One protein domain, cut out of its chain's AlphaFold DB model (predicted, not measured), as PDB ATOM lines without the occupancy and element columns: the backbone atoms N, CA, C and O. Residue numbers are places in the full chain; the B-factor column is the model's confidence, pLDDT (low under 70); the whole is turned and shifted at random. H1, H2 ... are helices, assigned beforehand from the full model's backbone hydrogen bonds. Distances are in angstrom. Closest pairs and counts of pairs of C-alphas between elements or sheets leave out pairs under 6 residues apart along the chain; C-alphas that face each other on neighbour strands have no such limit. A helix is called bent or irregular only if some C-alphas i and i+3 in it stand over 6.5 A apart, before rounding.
ATOM      1  N   VAL A  45     -29.889   1.821 -22.907       87.25
ATOM      2  CA  VAL A  45     -29.806   1.157 -21.605       87.25
ATOM      3  C   VAL A  45     -28.342   0.892 -21.247       87.25
ATOM      4  O   VAL A  45     -27.532   0.590 -22.121       87.25
ATOM      5  N   ASP A  46     -28.012   0.957 -19.957       90.44
ATOM      6  CA  ASP A  46     -26.634   0.808 -19.483       90.44
ATOM      7  C   ASP A  46     -25.963  -0.510 -19.933       90.44
ATOM      8  O   ASP A  46     -26.502  -1.604 -19.729       90.44
ATOM      9  N   LEU A  47     -24.781  -0.412 -20.542       90.19
ATOM     10  CA  LEU A  47     -24.001  -1.524 -21.095       90.19
ATOM     11  C   LEU A  47     -23.207  -2.292 -20.020       90.19
ATOM     12  O   LEU A  47     -22.659  -3.351 -20.315       90.19
ATOM     13  N   ALA A  48     -23.181  -1.823 -18.768       87.88
ATOM     14  CA  ALA A  48     -22.433  -2.466 -17.682       87.88
ATOM     15  C   ALA A  48     -22.836  -3.932 -17.408       87.88
ATOM     16  O   ALA A  48     -22.067  -4.695 -16.821       87.88
ATOM     17  N   GLN A  49     -24.025  -4.364 -17.843       88.75
ATOM     18  CA  GLN A  49     -24.465  -5.752 -17.698       88.75
ATOM     19  C   GLN A  49     -23.789  -6.668 -18.743       88.75
ATOM     20  O   GLN A  49     -23.965  -6.440 -19.944       88.75
ATOM     21  N   PRO A  50     -23.116  -7.770 -18.346       86.25
ATOM     22  CA  PRO A  50     -22.384  -8.645 -19.275       86.25
ATOM     23  C   PRO A  50     -23.217  -9.196 -20.442       86.25
ATOM     24  O   PRO A  50     -22.720  -9.331 -21.558       86.25
ATOM     25  N   GLN A  51     -24.500  -9.483 -20.202       89.62
ATOM     26  CA  GLN A  51     -25.432  -9.955 -21.234       89.62
ATOM     27  C   GLN A  51     -25.611  -8.918 -22.353       89.62
ATOM     28  O   GLN A  51     -25.610  -9.263 -23.531       89.62
ATOM     29  N   ARG A  52     -25.679  -7.633 -21.996       91.12
ATOM     30  CA  ARG A  52     -25.826  -6.530 -22.953       91.12
ATOM     31  C   ARG A  52     -24.546  -6.292 -23.737       91.12
ATOM     32  O   ARG A  52     -24.614  -5.997 -24.923       91.12
ATOM     33  N   LEU A  53     -23.383  -6.490 -23.115       88.50
ATOM     34  CA  LEU A  53     -22.104  -6.441 -23.822       88.50
ATOM     35  C   LEU A  53     -22.018  -7.529 -24.905       88.50
ATOM     36  O   LEU A  53     -21.563  -7.264 -26.019       88.50
ATOM     37  N   ALA A  54     -22.509  -8.736 -24.607       88.31
ATOM     38  CA  ALA A  54     -22.616  -9.811 -25.587       88.31
ATOM     39  C   ALA A  54     -23.584  -9.458 -26.731       88.31
ATOM     40  O   ALA A  54     -23.239  -9.652 -27.897       88.31
ATOM     41  N   GLU A  55     -24.756  -8.895 -26.430       89.94
ATOM     42  CA  GLU A  55     -25.710  -8.429 -27.450       89.94
ATOM     43  C   GLU A  55     -25.132  -7.305 -28.319       89.94
ATOM     44  O   GLU A  55     -25.311  -7.304 -29.539       89.94
ATOM     45  N   TYR A  56     -24.394  -6.377 -27.707       90.50
ATOM     46  CA  TYR A  56     -23.778  -5.252 -28.397       90.50
ATOM     47  C   TYR A  56     -22.687  -5.704 -29.373       90.50
ATOM     48  O   TYR A  56     -22.650  -5.214 -30.500       90.50
ATOM     49  N   PHE A  57     -21.822  -6.645 -28.971       88.62
ATOM     50  CA  PHE A  57     -20.665  -7.060 -29.775       88.62
ATOM     51  C   PHE A  57     -20.823  -8.384 -30.505       88.62
ATOM     52  O   PHE A  57     -20.574  -8.449 -31.709       88.62
ATOM     53  N   LEU A  58     -21.166  -9.455 -29.789       91.19
ATOM     54  CA  LEU A  58     -21.049 -10.812 -30.322       91.19
ATOM     55  C   LEU A  58     -22.058 -11.058 -31.441       91.19
ATOM     56  O   LEU A  58     -21.699 -11.675 -32.440       91.19
ATOM     57  N   LEU A  59     -23.286 -10.544 -31.312       91.19
ATOM     58  CA  LEU A  59     -24.324 -10.716 -32.332       91.19
ATOM     59  C   LEU A  59     -23.946 -10.028 -33.662       91.19
ATOM     60  O   LEU A  59     -23.887 -10.722 -34.682       91.19
ATOM     61  N   PRO A  60     -23.614  -8.719 -33.692       91.88
ATOM     62  CA  PRO A  60     -23.066  -8.087 -34.889       91.88
ATOM     63  C   PRO A  60     -21.810  -8.761 -35.441       91.88
ATOM     64  O   PRO A  60     -21.735  -9.035 -36.639       91.88
ATOM     65  N   ALA A  61     -20.828  -9.049 -34.582       93.12
ATOM     66  CA  ALA A  61     -19.558  -9.632 -35.007       93.12
ATOM     67  C   ALA A  61     -19.748 -11.021 -35.628       93.12
ATOM     68  O   ALA A  61     -19.086 -11.346 -36.612       93.12
ATOM     69  N   PHE A  62     -20.688 -11.818 -35.112       95.19
ATOM     70  CA  PHE A  62     -21.034 -13.115 -35.683       95.19
ATOM     71  C   PHE A  62     -21.599 -12.985 -37.103       95.19
ATOM     72  O   PHE A  62     -21.194 -13.736 -37.988       95.19
ATOM     73  N   ALA A  63     -22.472 -12.006 -37.360       95.00
ATOM     74  CA  ALA A  63     -23.004 -11.774 -38.702       95.00
ATOM     75  C   ALA A  63     -21.898 -11.368 -39.700       95.00
ATOM     76  O   ALA A  63     -21.842 -11.902 -40.810       95.00
ATOM     77  N   VAL A  64     -20.956 -10.510 -39.284       96.00
ATOM     78  CA  VAL A  64     -19.771 -10.169 -40.099       96.00
ATOM     79  C   VAL A  64     -18.873 -11.391 -40.317       96.00
ATOM     80  O   VAL A  64     -18.368 -11.603 -41.420       96.00
ATOM     81  N   TRP A  65     -18.708 -12.234 -39.298       96.12
ATOM     82  CA  TRP A  65     -17.959 -13.484 -39.402       96.12
ATOM     83  C   TRP A  65     -18.587 -14.460 -40.406       96.12
ATOM     84  O   TRP A  65     -17.859 -15.061 -41.198       96.12
ATOM     85  N   VAL A  66     -19.920 -14.568 -40.460       96.75
ATOM     86  CA  VAL A  66     -20.618 -15.363 -41.487       96.75
ATOM     87  C   VAL A  66     -20.305 -14.835 -42.891       96.75
ATOM     88  O   VAL A  66     -19.998 -15.627 -43.784       96.75
ATOM     89  N   GLN A  67     -20.308 -13.512 -43.098       95.88
ATOM     90  CA  GLN A  67     -19.917 -12.926 -44.390       95.88
ATOM     91  C   GLN A  67     -18.471 -13.281 -44.758       95.88
ATOM     92  O   GLN A  67     -18.208 -13.712 -45.883       95.88
ATOM     93  N   ALA A  68     -17.544 -13.141 -43.807       94.19
ATOM     94  CA  ALA A  68     -16.139 -13.484 -44.000       94.19
ATOM     95  C   ALA A  68     -15.945 -14.978 -44.309       94.19
ATOM     96  O   ALA A  68     -15.140 -15.340 -45.165       94.19
ATOM     97  N   PHE A  69     -16.719 -15.857 -43.670       94.88
ATOM     98  CA  PHE A  69     -16.687 -17.294 -43.932       94.88
ATOM     99  C   PHE A  69     -17.115 -17.626 -45.364       94.88
ATOM    100  O   PHE A  69     -16.429 -18.387 -46.052       94.88
ATOM    101  N   LEU A  70     -18.205 -17.016 -45.835       94.56
ATOM    102  CA  LEU A  70     -18.676 -17.170 -47.214       94.56
ATOM    103  C   LEU A  70     -17.649 -16.637 -48.226       94.56
ATOM    104  O   LEU A  70     -17.398 -17.298 -49.234       94.56
ATOM    105  N   LEU A  71     -17.005 -15.499 -47.929       91.31
ATOM    106  CA  LEU A  71     -15.937 -14.923 -48.759       91.31
ATOM    107  C   LEU A  71     -14.746 -15.868 -48.923       91.31
ATOM    108  O   LEU A  71     -14.266 -16.073 -50.038       91.31
ATOM    109  N   VAL A  72     -14.269 -16.441 -47.817       90.19
ATOM    110  CA  VAL A  72     -13.148 -17.392 -47.827       90.19
ATOM    111  C   VAL A  72     -13.534 -18.662 -48.590       90.19
ATOM    112  O   VAL A  72     -12.747 -19.192 -49.372       90.19
ATOM    113  N   GLN A  73     -14.768 -19.144 -48.417       90.06
ATOM    114  CA  GLN A  73     -15.253 -20.337 -49.108       90.06
ATOM    115  C   GLN A  73     -15.342 -20.154 -50.632       90.06
ATOM    116  O   GLN A  73     -15.040 -21.097 -51.367       90.06
ATOM    117  N   GLU A  74     -15.760 -18.975 -51.104       85.81
ATOM    118  CA  GLU A  74     -15.785 -18.631 -52.534       85.81
ATOM    119  C   GLU A  74     -14.376 -18.651 -53.144       85.81
ATOM    120  O   GLU A  74     -14.185 -19.227 -54.216       85.81
ATOM    121  N   GLY A  75     -13.389 -18.082 -52.439       80.19
ATOM    122  CA  GLY A  75     -12.010 -17.963 -52.921       80.19
ATOM    123  C   GLY A  75     -11.309 -19.304 -53.171       80.19
ATOM    124  O   GLY A  75     -10.443 -19.388 -54.037       80.19
ATOM    125  N   GLU A  76     -11.691 -20.368 -52.459       79.94
ATOM    126  CA  GLU A  76     -11.084 -21.698 -52.621       79.94
ATOM    127  C   GLU A  76     -11.646 -22.500 -53.801       79.94
ATOM    128  O   GLU A  76     -10.931 -23.303 -54.398       79.94
ATOM    129  N   ARG A  77     -12.943 -22.364 -54.109       76.50
ATOM    130  CA  ARG A  77     -13.625 -23.315 -55.005       76.50
ATOM    131  C   ARG A  77     -13.499 -22.982 -56.487       76.50
ATOM    132  O   ARG A  77     -13.822 -23.846 -57.296       76.50
ATOM    133  N   GLY A  78     -13.104 -21.759 -56.851       68.56
ATOM    134  CA  GLY A  78     -12.907 -21.319 -58.245       68.56
ATOM    135  C   GLY A  78     -14.124 -21.475 -59.180       68.56
ATOM    136  O   GLY A  78     -14.030 -21.209 -60.375       68.56
ATOM    137  N   SER A  79     -15.274 -21.927 -58.667       73.00
ATOM    138  CA  SER A  79     -16.445 -22.286 -59.460       73.00
ATOM    139  C   SER A  79     -17.383 -21.095 -59.596       73.00
ATOM    140  O   SER A  79     -18.071 -20.718 -58.644       73.00
ATOM    141  N   LYS A  80     -17.478 -20.559 -60.821       76.25
ATOM    142  CA  LYS A  80     -18.363 -19.437 -61.190       76.25
ATOM    143  C   LYS A  80     -19.825 -19.641 -60.772       76.25
ATOM    144  O   LYS A  80     -20.529 -18.682 -60.480       76.25
ATOM    145  N   ARG A  81     -20.310 -20.890 -60.731       74.25
ATOM    146  CA  ARG A  81     -21.708 -21.192 -60.372       74.25
ATOM    147  C   ARG A  81     -21.988 -20.986 -58.881       74.25
ATOM    148  O   ARG A  81     -23.102 -20.621 -58.521       74.25
ATOM    149  N   GLN A  82     -20.996 -21.208 -58.019       74.25
ATOM    150  CA  GLN A  82     -21.155 -21.032 -56.576       74.25
ATOM    151  C   GLN A  82     -20.978 -19.567 -56.139       74.25
ATOM    152  O   GLN A  82     -21.575 -19.143 -55.151       74.25
ATOM    153  N   GLU A  83     -20.226 -18.789 -56.918       77.44
ATOM    154  CA  GLU A  83     -19.959 -17.364 -56.691       77.44
ATOM    155  C   GLU A  83     -21.250 -16.527 -56.605       77.44
ATOM    156  O   GLU A  83     -21.424 -15.738 -55.679       77.44
ATOM    157  N   GLY A  84     -22.218 -16.764 -57.500       82.38
ATOM    158  CA  GLY A  84     -23.483 -16.019 -57.501       82.38
ATOM    159  C   GLY A  84     -24.364 -16.268 -56.267       82.38
ATOM    160  O   GLY A  84     -24.948 -15.330 -55.723       82.38
ATOM    161  N   SER A  85     -24.444 -17.518 -55.796       85.25
ATOM    162  CA  SER A  85     -25.292 -17.881 -54.650       85.25
ATOM    163  C   SER A  85     -24.728 -17.352 -53.332       85.25
ATOM    164  O   SER A  85     -25.468 -16.772 -52.536       85.25
ATOM    165  N   ASN A  86     -23.416 -17.487 -53.120       91.31
ATOM    166  CA  ASN A  86     -22.789 -17.006 -51.896       91.31
ATOM    167  C   ASN A  86     -22.797 -15.468 -51.817       91.31
ATOM    168  O   ASN A  86     -22.992 -14.929 -50.729       91.31
ATOM    169  N   ARG A  87     -22.713 -14.749 -52.947       92.19
ATOM    170  CA  ARG A  87     -22.826 -13.281 -52.967       92.19
ATOM    171  C   ARG A  87     -24.167 -12.776 -52.427       92.19
ATOM    172  O   ARG A  87     -24.182 -11.847 -51.624       92.19
ATOM    173  N   LEU A  88     -25.286 -13.394 -52.819       93.50
ATOM    174  CA  LEU A  88     -26.608 -13.031 -52.286       93.50
ATOM    175  C   LEU A  88     -26.701 -13.289 -50.775       93.50
ATOM    176  O   LEU A  88     -27.221 -12.452 -50.039       93.50
ATOM    177  N   LEU A  89     -26.138 -14.406 -50.301       95.25
ATOM    178  CA  LEU A  89     -26.069 -14.714 -48.870       95.25
ATOM    179  C   LEU A  89     -25.195 -13.710 -48.105       95.25
ATOM    180  O   LEU A  89     -25.577 -13.277 -47.021       95.25
ATOM    181  N   ARG A  90     -24.056 -13.288 -48.672       95.19
ATOM    182  CA  ARG A  90     -23.189 -12.248 -48.091       95.19
ATOM    183  C   ARG A  90     -23.886 -10.899 -48.001       95.19
ATOM    184  O   ARG A  90     -23.720 -10.211 -46.995       95.19
ATOM    185  N   LEU A  91     -24.656 -10.530 -49.024       95.62
ATOM    186  CA  LEU A  91     -25.453  -9.307 -49.019       95.62
ATOM    187  C   LEU A  91     -26.522  -9.356 -47.923       95.62
ATOM    188  O   LEU A  91     -26.608  -8.431 -47.118       95.62
ATOM    189  N   ALA A  92     -27.282 -10.452 -47.840       95.56
ATOM    190  CA  ALA A  92     -28.296 -10.641 -46.806       95.56
ATOM    191  C   ALA A  92     -27.688 -10.605 -45.392       95.56
ATOM    192  O   ALA A  92     -28.172  -9.872 -44.531       95.56
ATOM    193  N   ALA A  93     -26.587 -11.329 -45.167       95.75
ATOM    194  CA  ALA A  93     -25.862 -11.309 -43.899       95.75
ATOM    195  C   ALA A  93     -25.314  -9.911 -43.565       95.75
ATOM    196  O   ALA A  93     -25.325  -9.523 -42.400       95.75
ATOM    197  N   GLY A  94     -24.904  -9.132 -44.570       95.62
ATOM    198  CA  GLY A  94     -24.471  -7.746 -44.391       95.62
ATOM    199  C   GLY A  94     -25.594  -6.811 -43.962       95.62
ATOM    200  O   GLY A  94     -25.427  -6.040 -43.023       95.62
ATOM    201  N   VAL A  95     -26.772  -6.921 -44.582       95.94
ATOM    202  CA  VAL A  95     -27.959  -6.160 -44.156       95.94
ATOM    203  C   VAL A  95     -28.325  -6.505 -42.712       95.94
ATOM    204  O   VAL A  95     -28.522  -5.603 -41.899       95.94
ATOM    205  N   VAL A  96     -28.344  -7.796 -42.365       96.00
ATOM    206  CA  VAL A  96     -28.609  -8.246 -40.990       96.00
ATOM    207  C   VAL A  96     -27.567  -7.694 -40.017       96.00
ATOM    208  O   VAL A  96     -27.942  -7.159 -38.975       96.00
ATOM    209  N   ALA A  97     -26.278  -7.772 -40.354       95.62
ATOM    210  CA  ALA A  97     -25.202  -7.232 -39.530       95.62
ATOM    211  C   ALA A  97     -25.388  -5.730 -39.282       95.62
ATOM    212  O   ALA A  97     -25.379  -5.311 -38.130       95.62
ATOM    213  N   LEU A  98     -25.644  -4.937 -40.327       95.19
ATOM    214  CA  LEU A  98     -25.867  -3.492 -40.214       95.19
ATOM    215  C   LEU A  98     -27.120  -3.146 -39.394       95.19
ATOM    216  O   LEU A  98     -27.095  -2.195 -38.616       95.19
ATOM    217  N   MET A  99     -28.199  -3.927 -39.507       94.69
ATOM    218  CA  MET A  99     -29.400  -3.740 -38.684       94.69
ATOM    219  C   MET A  99     -29.149  -4.064 -37.207       94.69
ATOM    220  O   MET A  99     -29.572  -3.305 -36.333       94.69
ATOM    221  N   LEU A 100     -28.460  -5.174 -36.918       94.38
ATOM    222  CA  LEU A 100     -28.075  -5.550 -35.553       94.38
ATOM    223  C   LEU A 100     -27.146  -4.507 -34.945       94.38
ATOM    224  O   LEU A 100     -27.339  -4.091 -33.809       94.38
ATOM    225  N   MET A 101     -26.182  -4.045 -35.735       93.94
ATOM    226  CA  MET A 101     -25.307  -2.946 -35.383       93.94
ATOM    227  C   MET A 101     -26.134  -1.716 -35.019       93.94
ATOM    228  O   MET A 101     -26.009  -1.231 -33.894       93.94
ATOM    229  N   ALA A 102     -26.987  -1.222 -35.925       92.19
ATOM    230  CA  ALA A 102     -27.796  -0.019 -35.702       92.19
ATOM    231  C   ALA A 102     -28.644  -0.146 -34.433       92.19
ATOM    232  O   ALA A 102     -28.686   0.770 -33.614       92.19
ATOM    233  N   ARG A 103     -29.251  -1.319 -34.217       92.69
ATOM    234  CA  ARG A 103     -29.960  -1.623 -32.975       92.69
ATOM    235  C   ARG A 103     -29.053  -1.462 -31.760       92.69
ATOM    236  O   ARG A 103     -29.447  -0.762 -30.831       92.69
ATOM    237  N   SER A 104     -27.883  -2.097 -31.751       92.38
ATOM    238  CA  SER A 104     -26.953  -2.050 -30.620       92.38
ATOM    239  C   SER A 104     -26.505  -0.624 -30.309       92.38
ATOM    240  O   SER A 104     -26.513  -0.228 -29.148       92.38
ATOM    241  N   TYR A 105     -26.211   0.163 -31.343       90.94
ATOM    242  CA  TYR A 105     -25.797   1.557 -31.217       90.94
ATOM    243  C   TYR A 105     -26.833   2.430 -30.493       90.94
ATOM    244  O   TYR A 105     -26.484   3.185 -29.595       90.94
ATOM    245  N   PHE A 106     -28.116   2.299 -30.843       91.31
ATOM    246  CA  PHE A 106     -29.187   3.079 -30.207       91.31
ATOM    247  C   PHE A 106     -29.723   2.462 -28.911       91.31
ATOM    248  O   PHE A 106     -30.437   3.125 -28.165       91.31
ATOM    249  N   SER A 107     -29.431   1.187 -28.648       91.12
ATOM    250  CA  SER A 107     -30.009   0.472 -27.505       91.12
ATOM    251  C   SER A 107     -29.100   0.439 -26.291       91.12
ATOM    252  O   SER A 107     -29.622   0.228 -25.196       91.12
ATOM    253  N   TYR A 108     -27.785   0.605 -26.455       93.81
ATOM    254  CA  TYR A 108     -26.852   0.437 -25.351       93.81
ATOM    255  C   TYR A 108     -25.724   1.465 -25.350       93.81
ATOM    256  O   TYR A 108     -25.154   1.786 -26.391       93.81
ATOM    257  N   ARG A 109     -25.364   1.911 -24.147       94.50
ATOM    258  CA  ARG A 109     -24.183   2.734 -23.859       94.50
ATOM    259  C   ARG A 109     -23.807   2.582 -22.390       94.50
ATOM    260  O   ARG A 109     -24.653   2.192 -21.596       94.50
ATOM    261  N   PHE A 110     -22.591   2.919 -21.998       93.75
ATOM    262  CA  PHE A 110     -22.290   3.176 -20.592       93.75
ATOM    263  C   PHE A 110     -22.935   4.493 -20.172       93.75
ATOM    264  O   PHE A 110     -22.736   5.515 -20.830       93.75
ATOM    265  N   THR A 111     -23.720   4.465 -19.099       92.69
ATOM    266  CA  THR A 111     -24.366   5.675 -18.565       92.69
ATOM    267  C   THR A 111     -23.505   6.411 -17.549       92.69
ATOM    268  O   THR A 111     -23.776   7.573 -17.278       92.69
ATOM    269  N   ASP A 112     -22.492   5.750 -16.983       91.12
ATOM    270  CA  ASP A 112     -21.503   6.391 -16.115       91.12
ATOM    271  C   ASP A 112     -20.563   7.272 -16.960       91.12
ATOM    272  O   ASP A 112     -19.831   6.734 -17.804       91.12
ATOM    273  N   PRO A 113     -20.529   8.601 -16.730       88.38
ATOM    274  CA  PRO A 113     -19.622   9.508 -17.422       88.38
ATOM    275  C   PRO A 113     -18.148   9.130 -17.301       88.38
ATOM    276  O   PRO A 113     -17.378   9.520 -18.169       88.38
ATOM    277  N   LEU A 114     -17.739   8.379 -16.269       89.50
ATOM    278  CA  LEU A 114     -16.360   7.904 -16.070       89.50
ATOM    279  C   LEU A 114     -15.993   6.697 -16.948       89.50
ATOM    280  O   LEU A 114     -14.833   6.264 -16.953       89.50
ATOM    281  N   LEU A 115     -16.959   6.179 -17.712       92.62
ATOM    282  CA  LEU A 115     -16.792   5.135 -18.721       92.62
ATOM    283  C   LEU A 115     -17.040   5.651 -20.155       92.62
ATOM    284  O   LEU A 115     -17.086   4.857 -21.097       92.62
ATOM    285  N   ASN A 116     -17.130   6.966 -20.370       91.75
ATOM    286  CA  ASN A 116     -17.294   7.584 -21.690       91.75
ATOM    287  C   ASN A 116     -16.214   7.179 -22.696       91.75
ATOM    288  O   ASN A 116     -16.497   7.041 -23.888       91.75
ATOM    289  N   ILE A 117     -14.977   6.948 -22.247       92.50
ATOM    290  CA  ILE A 117     -13.926   6.474 -23.157       92.50
ATOM    291  C   ILE A 117     -14.285   5.124 -23.788       92.50
ATOM    292  O   ILE A 117     -13.959   4.885 -24.950       92.50
ATOM    293  N   TRP A 118     -15.009   4.266 -23.063       93.19
ATOM    294  CA  TRP A 118     -15.498   3.000 -23.591       93.19
ATOM    295  C   TRP A 118     -16.640   3.207 -24.578       93.19
ATOM    296  O   TRP A 118     -16.639   2.553 -25.615       93.19
ATOM    297  N   ASN A 119     -17.551   4.156 -24.337       93.31
ATOM    298  CA  ASN A 119     -18.556   4.538 -25.339       93.31
ATOM    299  C   ASN A 119     -17.895   4.906 -26.675       93.31
ATOM    300  O   ASN A 119     -18.282   4.382 -27.719       93.31
ATOM    301  N   CYS A 120     -16.838   5.723 -26.633       92.69
ATOM    302  CA  CYS A 120     -16.076   6.093 -27.824       92.69
ATOM    303  C   CYS A 120     -15.340   4.896 -28.452       92.69
ATOM    304  O   CYS A 120     -15.515   4.604 -29.636       92.69
ATOM    305  N   ALA A 121     -14.550   4.158 -27.665       91.31
ATOM    306  CA  ALA A 121     -13.727   3.055 -28.163       91.31
ATOM    307  C   ALA A 121     -14.563   1.919 -28.774       91.31
ATOM    308  O   ALA A 121     -14.258   1.437 -29.868       91.31
ATOM    309  N   LEU A 122     -15.633   1.506 -28.092       91.12
ATOM    310  CA  LEU A 122     -16.513   0.434 -28.551       91.12
ATOM    311  C   LEU A 122     -17.265   0.834 -29.816       91.12
ATOM    312  O   LEU A 122     -17.381   0.025 -30.737       91.12
ATOM    313  N   ASN A 123     -17.693   2.091 -29.903       91.19
ATOM    314  CA  ASN A 123     -18.358   2.587 -31.093       91.19
ATOM    315  C   ASN A 123     -17.406   2.714 -32.296       91.19
ATOM    316  O   ASN A 123     -17.771   2.411 -33.428       91.19
ATOM    317  N   VAL A 124     -16.142   3.077 -32.073       89.94
ATOM    318  CA  VAL A 124     -15.118   3.064 -33.129       89.94
ATOM    319  C   VAL A 124     -14.889   1.641 -33.669       89.94
ATOM    320  O   VAL A 124     -14.799   1.448 -34.885       89.94
ATOM    321  N   VAL A 125     -14.864   0.624 -32.798       89.12
ATOM    322  CA  VAL A 125     -14.824  -0.794 -33.214       89.12
ATOM    323  C   VAL A 125     -16.106  -1.193 -33.947       89.12
ATOM    324  O   VAL A 125     -16.062  -1.906 -34.947       89.12
ATOM    325  N   TRP A 126     -17.260  -0.718 -33.497       90.19
ATOM    326  CA  TRP A 126     -18.531  -0.973 -34.164       90.19
ATOM    327  C   TRP A 126     -18.551  -0.385 -35.584       90.19
ATOM    328  O   TRP A 126     -18.904  -1.080 -36.535       90.19
ATOM    329  N   LEU A 127     -18.073   0.850 -35.760       90.75
ATOM    330  CA  LEU A 127     -18.005   1.521 -37.062       90.75
ATOM    331  C   LEU A 127     -17.032   0.795 -37.999       90.75
ATOM    332  O   LEU A 127     -17.309   0.652 -39.191       90.75
ATOM    333  N   HIS A 128     -15.928   0.268 -37.458       90.31
ATOM    334  CA  HIS A 128     -15.034  -0.627 -38.194       90.31
ATOM    335  C   HIS A 128     -15.788  -1.830 -38.770       90.31
ATOM    336  O   HIS A 128     -15.692  -2.114 -39.967       90.31
ATOM    337  N   LEU A 129     -16.540  -2.534 -37.919       92.38
ATOM    338  CA  LEU A 129     -17.287  -3.727 -38.308       92.38
ATOM    339  C   LEU A 129     -18.416  -3.394 -39.293       92.38
ATOM    340  O   LEU A 129     -18.652  -4.176 -40.210       92.38
ATOM    341  N   ALA A 130     -19.059  -2.231 -39.166       93.25
ATOM    342  CA  ALA A 130     -20.083  -1.770 -40.101       93.25
ATOM    343  C   ALA A 130     -19.508  -1.556 -41.509       93.25
ATOM    344  O   ALA A 130     -20.044  -2.077 -42.490       93.25
ATOM    345  N   VAL A 131     -18.366  -0.864 -41.617       91.75
ATOM    346  CA  VAL A 131     -17.686  -0.679 -42.910       91.75
ATOM    347  C   VAL A 131     -17.228  -2.020 -43.478       91.75
ATOM    348  O   VAL A 131     -17.406  -2.266 -44.670       91.75
ATOM    349  N   LYS A 132     -16.699  -2.920 -42.639       91.81
ATOM    350  CA  LYS A 132     -16.321  -4.279 -43.054       91.81
ATOM    351  C   LYS A 132     -17.506  -5.083 -43.567       91.81
ATOM    352  O   LYS A 132     -17.390  -5.758 -44.584       91.81
ATOM    353  N   SER A 133     -18.645  -4.986 -42.898       95.00
ATOM    354  CA  SER A 133     -19.862  -5.673 -43.305       95.00
ATOM    355  C   SER A 133     -20.347  -5.206 -44.678       95.00
ATOM    356  O   SER A 133     -20.654  -6.034 -45.541       95.00
ATOM    357  N   ALA A 134     -20.342  -3.889 -44.909       93.00
ATOM    358  CA  ALA A 134     -20.674  -3.309 -46.204       93.00
ATOM    359  C   ALA A 134     -19.662  -3.721 -47.286       93.00
ATOM    360  O   ALA A 134     -20.056  -4.152 -48.367       93.00
ATOM    361  N   GLU A 135     -18.362  -3.663 -46.985       91.06
ATOM    362  CA  GLU A 135     -17.293  -4.121 -47.879       91.06
ATOM    363  C   GLU A 135     -17.507  -5.588 -48.288       91.06
ATOM    364  O   GLU A 135     -17.583  -5.904 -49.477       91.06
ATOM    365  N   PHE A 136     -17.686  -6.485 -47.317       93.00
ATOM    366  CA  PHE A 136     -17.859  -7.916 -47.564       93.00
ATOM    367  C   PHE A 136     -19.151  -8.255 -48.304       93.00
ATOM    368  O   PHE A 136     -19.175  -9.221 -49.064       93.00
ATOM    369  N   ALA A 137     -20.214  -7.474 -48.112       93.44
ATOM    370  CA  ALA A 137     -21.456  -7.618 -48.864       93.44
ATOM    371  C   ALA A 137     -21.290  -7.226 -50.341       93.44
ATOM    372  O   ALA A 137     -21.907  -7.836 -51.216       93.44
ATOM    373  N   LEU A 138     -20.463  -6.214 -50.620       89.94
ATOM    374  CA  LEU A 138     -20.344  -5.609 -51.947       89.94
ATOM    375  C   LEU A 138     -19.251  -6.231 -52.823       89.94
ATOM    376  O   LEU A 138     -19.332  -6.101 -54.045       89.94
ATOM    377  N   LEU A 139     -18.279  -6.939 -52.239       88.50
ATOM    378  CA  LEU A 139     -17.241  -7.657 -52.985       88.50
ATOM    379  C   LEU A 139     -17.849  -8.609 -54.025       88.50
ATOM    380  O   LEU A 139     -18.673  -9.467 -53.694       88.50
ATOM    381  N   SER A 140     -17.423  -8.480 -55.282       87.25
ATOM    382  CA  SER A 140     -17.941  -9.303 -56.379       87.25
ATOM    383  C   SER A 140     -17.489 -10.758 -56.285       87.25
ATOM    384  O   SER A 140     -18.270 -11.645 -56.624       87.25
ATOM    385  N   ARG A 141     -16.276 -10.991 -55.764       87.00
ATOM    386  CA  ARG A 141     -15.632 -12.307 -55.665       87.00
ATOM    387  C   ARG A 141     -15.182 -12.635 -54.245       87.00
ATOM    388  O   ARG A 141     -15.054 -11.750 -53.395       87.00
ATOM    389  N   GLY A 142     -14.878 -13.911 -54.028       86.19
ATOM    390  CA  GLY A 142     -14.247 -14.398 -52.808       86.19
ATOM    391  C   GLY A 142     -12.847 -13.827 -52.581       86.19
ATOM    392  O   GLY A 142     -12.175 -13.365 -53.506       86.19
ATOM    393  N   VAL A 143     -12.390 -13.893 -51.332       84.38
ATOM    394  CA  VAL A 143     -11.055 -13.435 -50.926       84.38
ATOM    395  C   VAL A 143     -10.161 -14.647 -50.700       84.38
ATOM    396  O   VAL A 143     -10.502 -15.537 -49.920       84.38
ATOM    397  N   ARG A 144      -9.001 -14.667 -51.361       78.38
ATOM    398  CA  ARG A 144      -7.952 -15.660 -51.126       78.38
ATOM    399  C   ARG A 144      -6.885 -15.028 -50.246       78.38
ATOM    400  O   ARG A 144      -6.209 -14.094 -50.666       78.38
ATOM    401  N   ASP A 145      -6.759 -15.510 -49.017       73.12
ATOM    402  CA  ASP A 145      -5.673 -15.071 -48.145       73.12
ATOM    403  C   ASP A 145      -4.376 -15.784 -48.580       73.12
ATOM    404  O   ASP A 145      -4.337 -17.015 -48.582       73.12
ATOM    405  N   PRO A 146      -3.317 -15.070 -49.000       67.12
ATOM    406  CA  PRO A 146      -2.043 -15.697 -49.343       67.12
ATOM    407  C   PRO A 146      -1.315 -16.242 -48.103       67.12
ATOM    408  O   PRO A 146      -0.494 -17.147 -48.219       67.12
ATOM    409  N   TYR A 147      -1.652 -15.751 -46.908       64.62
ATOM    410  CA  TYR A 147      -1.174 -16.248 -45.617       64.62
ATOM    411  C   TYR A 147      -2.113 -17.312 -45.055       64.62
ATOM    412  O   TYR A 147      -2.327 -17.391 -43.850       64.62
ATOM    413  N   TYR A 148      -2.717 -18.114 -45.928       66.50
ATOM    414  CA  TYR A 148      -3.557 -19.244 -45.565       66.50
ATOM    415  C   TYR A 148      -2.690 -20.513 -45.536       66.50
ATOM    416  O   TYR A 148      -2.624 -21.236 -46.531       66.50
ATOM    417  N   PRO A 149      -2.007 -20.836 -44.414       60.53
ATOM    418  CA  PRO A 149      -1.568 -22.210 -44.180       60.53
ATOM    419  C   PRO A 149      -2.817 -23.118 -44.117       60.53
ATOM    420  O   PRO A 149      -3.937 -22.604 -44.187       60.53
ATOM    421  N   PRO A 150      -2.705 -24.450 -43.947       69.81
ATOM    422  CA  PRO A 150      -3.870 -25.328 -43.778       69.81
ATOM    423  C   PRO A 150      -4.589 -25.063 -42.438       69.81
ATOM    424  O   PRO A 150      -4.533 -25.856 -41.501       69.81
ATOM    425  N   ARG A 151      -5.241 -23.904 -42.308       77.56
ATOM    426  CA  ARG A 151      -6.037 -23.499 -41.153       77.56
ATOM    427  C   ARG A 151      -7.515 -23.749 -41.446       77.56
ATOM    428  O   ARG A 151      -7.951 -23.588 -42.584       77.56
ATOM    429  N   PRO A 152      -8.311 -24.112 -40.430       89.00
ATOM    430  CA  PRO A 152      -9.750 -24.228 -40.601       89.00
ATOM    431  C   PRO A 152     -10.367 -22.913 -41.099       89.00
ATOM    432  O   PRO A 152     -10.036 -21.838 -40.599       89.00
ATOM    433  N   LYS A 153     -11.321 -23.001 -42.031       88.69
ATOM    434  CA  LYS A 153     -11.996 -21.847 -42.660       88.69
ATOM    435  C   LYS A 153     -12.563 -20.845 -41.663       88.69
ATOM    436  O   LYS A 153     -12.398 -19.640 -41.823       88.69
ATOM    437  N   TRP A 154     -13.196 -21.349 -40.603       91.81
ATOM    438  CA  TRP A 154     -13.789 -20.527 -39.544       91.81
ATOM    439  C   TRP A 154     -12.767 -19.588 -38.895       91.81
ATOM    440  O   TRP A 154     -13.095 -18.461 -38.524       91.81
ATOM    441  N   ARG A 155     -11.517 -20.042 -38.801       89.38
ATOM    442  CA  ARG A 155     -10.412 -19.302 -38.208       89.38
ATOM    443  C   ARG A 155      -9.920 -18.196 -39.128       89.38
ATOM    444  O   ARG A 155      -9.663 -17.092 -38.665       89.38
ATOM    445  N   ALA A 156      -9.813 -18.492 -40.421       86.25
ATOM    446  CA  ALA A 156      -9.451 -17.508 -41.433       86.25
ATOM    447  C   ALA A 156     -10.521 -16.421 -41.582       86.25
ATOM    448  O   ALA A 156     -10.189 -15.249 -41.699       86.25
ATOM    449  N   ALA A 157     -11.799 -16.799 -41.506       91.00
ATOM    450  CA  ALA A 157     -12.906 -15.852 -41.474       91.00
ATOM    451  C   ALA A 157     -12.808 -14.906 -40.267       91.00
ATOM    452  O   ALA A 157     -12.946 -13.697 -40.420       91.00
ATOM    453  N   LEU A 158     -12.497 -15.439 -39.078       90.44
ATOM    454  CA  LEU A 158     -12.298 -14.620 -37.881       90.44
ATOM    455  C   LEU A 158     -11.080 -13.692 -38.006       90.44
ATOM    456  O   LEU A 158     -11.164 -12.526 -37.630       90.44
ATOM    457  N   ASP A 159      -9.970 -14.186 -38.562       86.25
ATOM    458  CA  ASP A 159      -8.791 -13.362 -38.862       86.25
ATOM    459  C   ASP A 159      -9.146 -12.235 -39.845       86.25
ATOM    460  O   ASP A 159      -8.775 -11.097 -39.606       86.25
ATOM    461  N   LEU A 160      -9.953 -12.499 -40.876       86.44
ATOM    462  CA  LEU A 160     -10.398 -11.481 -41.834       86.44
ATOM    463  C   LEU A 160     -11.290 -10.393 -41.197       86.44
ATOM    464  O   LEU A 160     -11.263  -9.242 -41.635       86.44
ATOM    465  N   CYS A 161     -12.068 -10.736 -40.164       88.88
ATOM    466  CA  CYS A 161     -12.872  -9.774 -39.404       88.88
ATOM    467  C   CYS A 161     -12.031  -8.899 -38.468       88.88
ATOM    468  O   CYS A 161     -12.293  -7.707 -38.348       88.88
ATOM    469  N   MET A 162     -11.065  -9.503 -37.771       81.88
ATOM    470  CA  MET A 162     -10.327  -8.857 -36.678       81.88
ATOM    471  C   MET A 162      -9.032  -8.208 -37.146       81.88
ATOM    472  O   MET A 162      -8.604  -7.173 -36.634       81.88
ATOM    473  N   ASN A 163      -8.369  -8.853 -38.095       76.31
ATOM    474  CA  ASN A 163      -7.061  -8.468 -38.545       76.31
ATOM    475  C   ASN A 163      -7.194  -7.611 -39.791       76.31
ATOM    476  O   ASN A 163      -7.504  -8.070 -40.888       76.31
ATOM    477  N   SER A 164      -6.856  -6.340 -39.624       62.38
ATOM    478  CA  SER A 164      -6.655  -5.423 -40.739       62.38
ATOM    479  C   SER A 164      -5.307  -5.664 -41.408       62.38
ATOM    480  O   SER A 164      -4.704  -4.710 -41.893       62.38
ATOM    481  N   ARG A 165      -4.813  -6.913 -41.447       61.44
ATOM    482  CA  ARG A 165      -3.888  -7.360 -42.485       61.44
ATOM    483  C   ARG A 165      -4.537  -6.946 -43.782       61.44
ATOM    484  O   ARG A 165      -5.433  -7.598 -44.305       61.44
ATOM    485  N   LEU A 166      -4.139  -5.770 -44.231       50.22
ATOM    486  CA  LEU A 166      -4.412  -5.231 -45.530       50.22
ATOM    487  C   LEU A 166      -3.902  -6.324 -46.451       50.22
ATOM    488  O   LEU A 166      -2.697  -6.394 -46.682       50.22
ATOM    489  N   LEU A 167      -4.789  -7.221 -46.888       46.59
ATOM    490  CA  LEU A 167      -4.562  -8.248 -47.902       46.59
ATOM    491  C   LEU A 167      -4.284  -7.526 -49.211       46.59
ATOM    492  O   LEU A 167      -5.113  -7.482 -50.108       46.59
ATOM    493  N   ARG A 168      -3.202  -6.751 -49.219       44.03
ATOM    494  CA  ARG A 168      -2.941  -5.683 -50.163       44.03
ATOM    495  C   ARG A 168      -4.138  -4.742 -50.372       44.03
ATOM    496  O   ARG A 168      -4.104  -3.985 -51.322       44.03
ATOM    497  N   MET A 169      -5.148  -4.684 -49.493       39.78
ATOM    498  CA  MET A 169      -6.398  -3.966 -49.799       39.78
ATOM    499  C   MET A 169      -6.238  -2.442 -49.968       39.78
ATOM    500  O   MET A 169      -6.981  -1.835 -50.727       39.78
ATOM    501  N   GLY A 170      -5.197  -1.835 -49.380       38.12
ATOM    502  CA  GLY A 170      -4.816  -0.440 -49.662       38.12
ATOM    503  C   GLY A 170      -4.142  -0.219 -51.030       38.12
ATOM    504  O   GLY A 170      -4.039   0.911 -51.492       38.12
ATOM    505  N   SER A 171      -3.701  -1.297 -51.677       37.16
ATOM    506  CA  SER A 171      -3.190  -1.363 -53.052       37.16
ATOM    507  C   SER A 171      -4.130  -2.120 -53.998       37.16
ATOM    508  O   SER A 171      -3.783  -2.296 -55.156       37.16
TER     509      SER A 171
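This is residues 45 to 171 of the 541 residues of the protein "MBOAT_2 domain-containing protein" of Trichosporon asahii var. asahii (strain ATCC 90039 / CBS 2479 / JCM 2466 / KCTC 7840 / NBRC 103889/ NCYC 2677 / UAMH 7654) (UniProt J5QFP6). Three long helices, H1, H2 and H3, run up and down as an elongated bundle, and a short fourth helix, H4, packs steeply across H1 on the side away from H2. A long loop, residues 139 to 152, leads from H3 to H4. The printed part has 127 residues with four named helices, in the order H1, H2, H3, H4, and no named strand; the class is all helix. The whole is compact, with a radius of gyration of the C-alphas of 16.0 A, and spans 52 by 26 by 26 A.

H1, residues 50 to 77, is the hub and touches the three other helices. H2, residues 80 to 107, touches it at a shallow tilt of 14 degrees, opposite ways; their closest C-alphas, those of Gln 67 and Arg 90, are 5.0 A apart. H3, residues 113 to 138, touches H1 with residues 126 to 137 alone, the same way at a shallow tilt of 23 degrees, closest at the C-alphas of Val 64 and Ser 133, 5.5 A. H2 and H3 touch at a shallow tilt of 20 degrees, opposite ways, with the C-alphas of Leu 91 and Ala 137 closest at 4.3 A. H1 and H2 form a helical hairpin, and so do H2 and H3. H4, residues 153 to 162, touches residues 64 to 73 of H1 alone, at a steep tilt of 59 degrees, opposite ways; the closest C-alphas are those of Phe 69 and Ala 157, 4.7 A. H3 and H4 are close but not clearly touching, 7.4 A between the C-alphas of Lys 132 and Cys 161, and H2 and H4 are apart. In H4 every O i to N i+4 pair is within hydrogen-bond range; H1 has 21 of 24, H2 21 of 24 and H3 20 of 22.

H1 is 39.6 A long from C-alpha 50 at (-22.384, -8.645, -19.275) to C-alpha 77. It has a kink of 30 degrees near residue 57 and is irregular, but only just: C-alphas 56 and 59 are 6.8 A apart. H2 is 40.8 A long and neither bent nor irregular, but only just, with C-alphas 81 and 84 6.2 A apart. H3 is 37.7 A long and irregular, with C-alphas 114 and 117 7.6 A apart. H4 measures 14.4 A and ends at C-alpha 162, (-10.327, -8.857, -36.678). Residues 45 to 46 pair briefly with residues 108 to 109, parallel.

The C-alphas of Arg 81 and Leu 114 are the two farthest apart, 53.3 A. The printed part has no cut. The links H1 to H2 and H2 to H3 are tight; H3 to H4, 14 residues, is long. Mean pLDDT of the printed part is 86.0; residue 78, residues 146 to 150 and residues 164 to 171 are under 70.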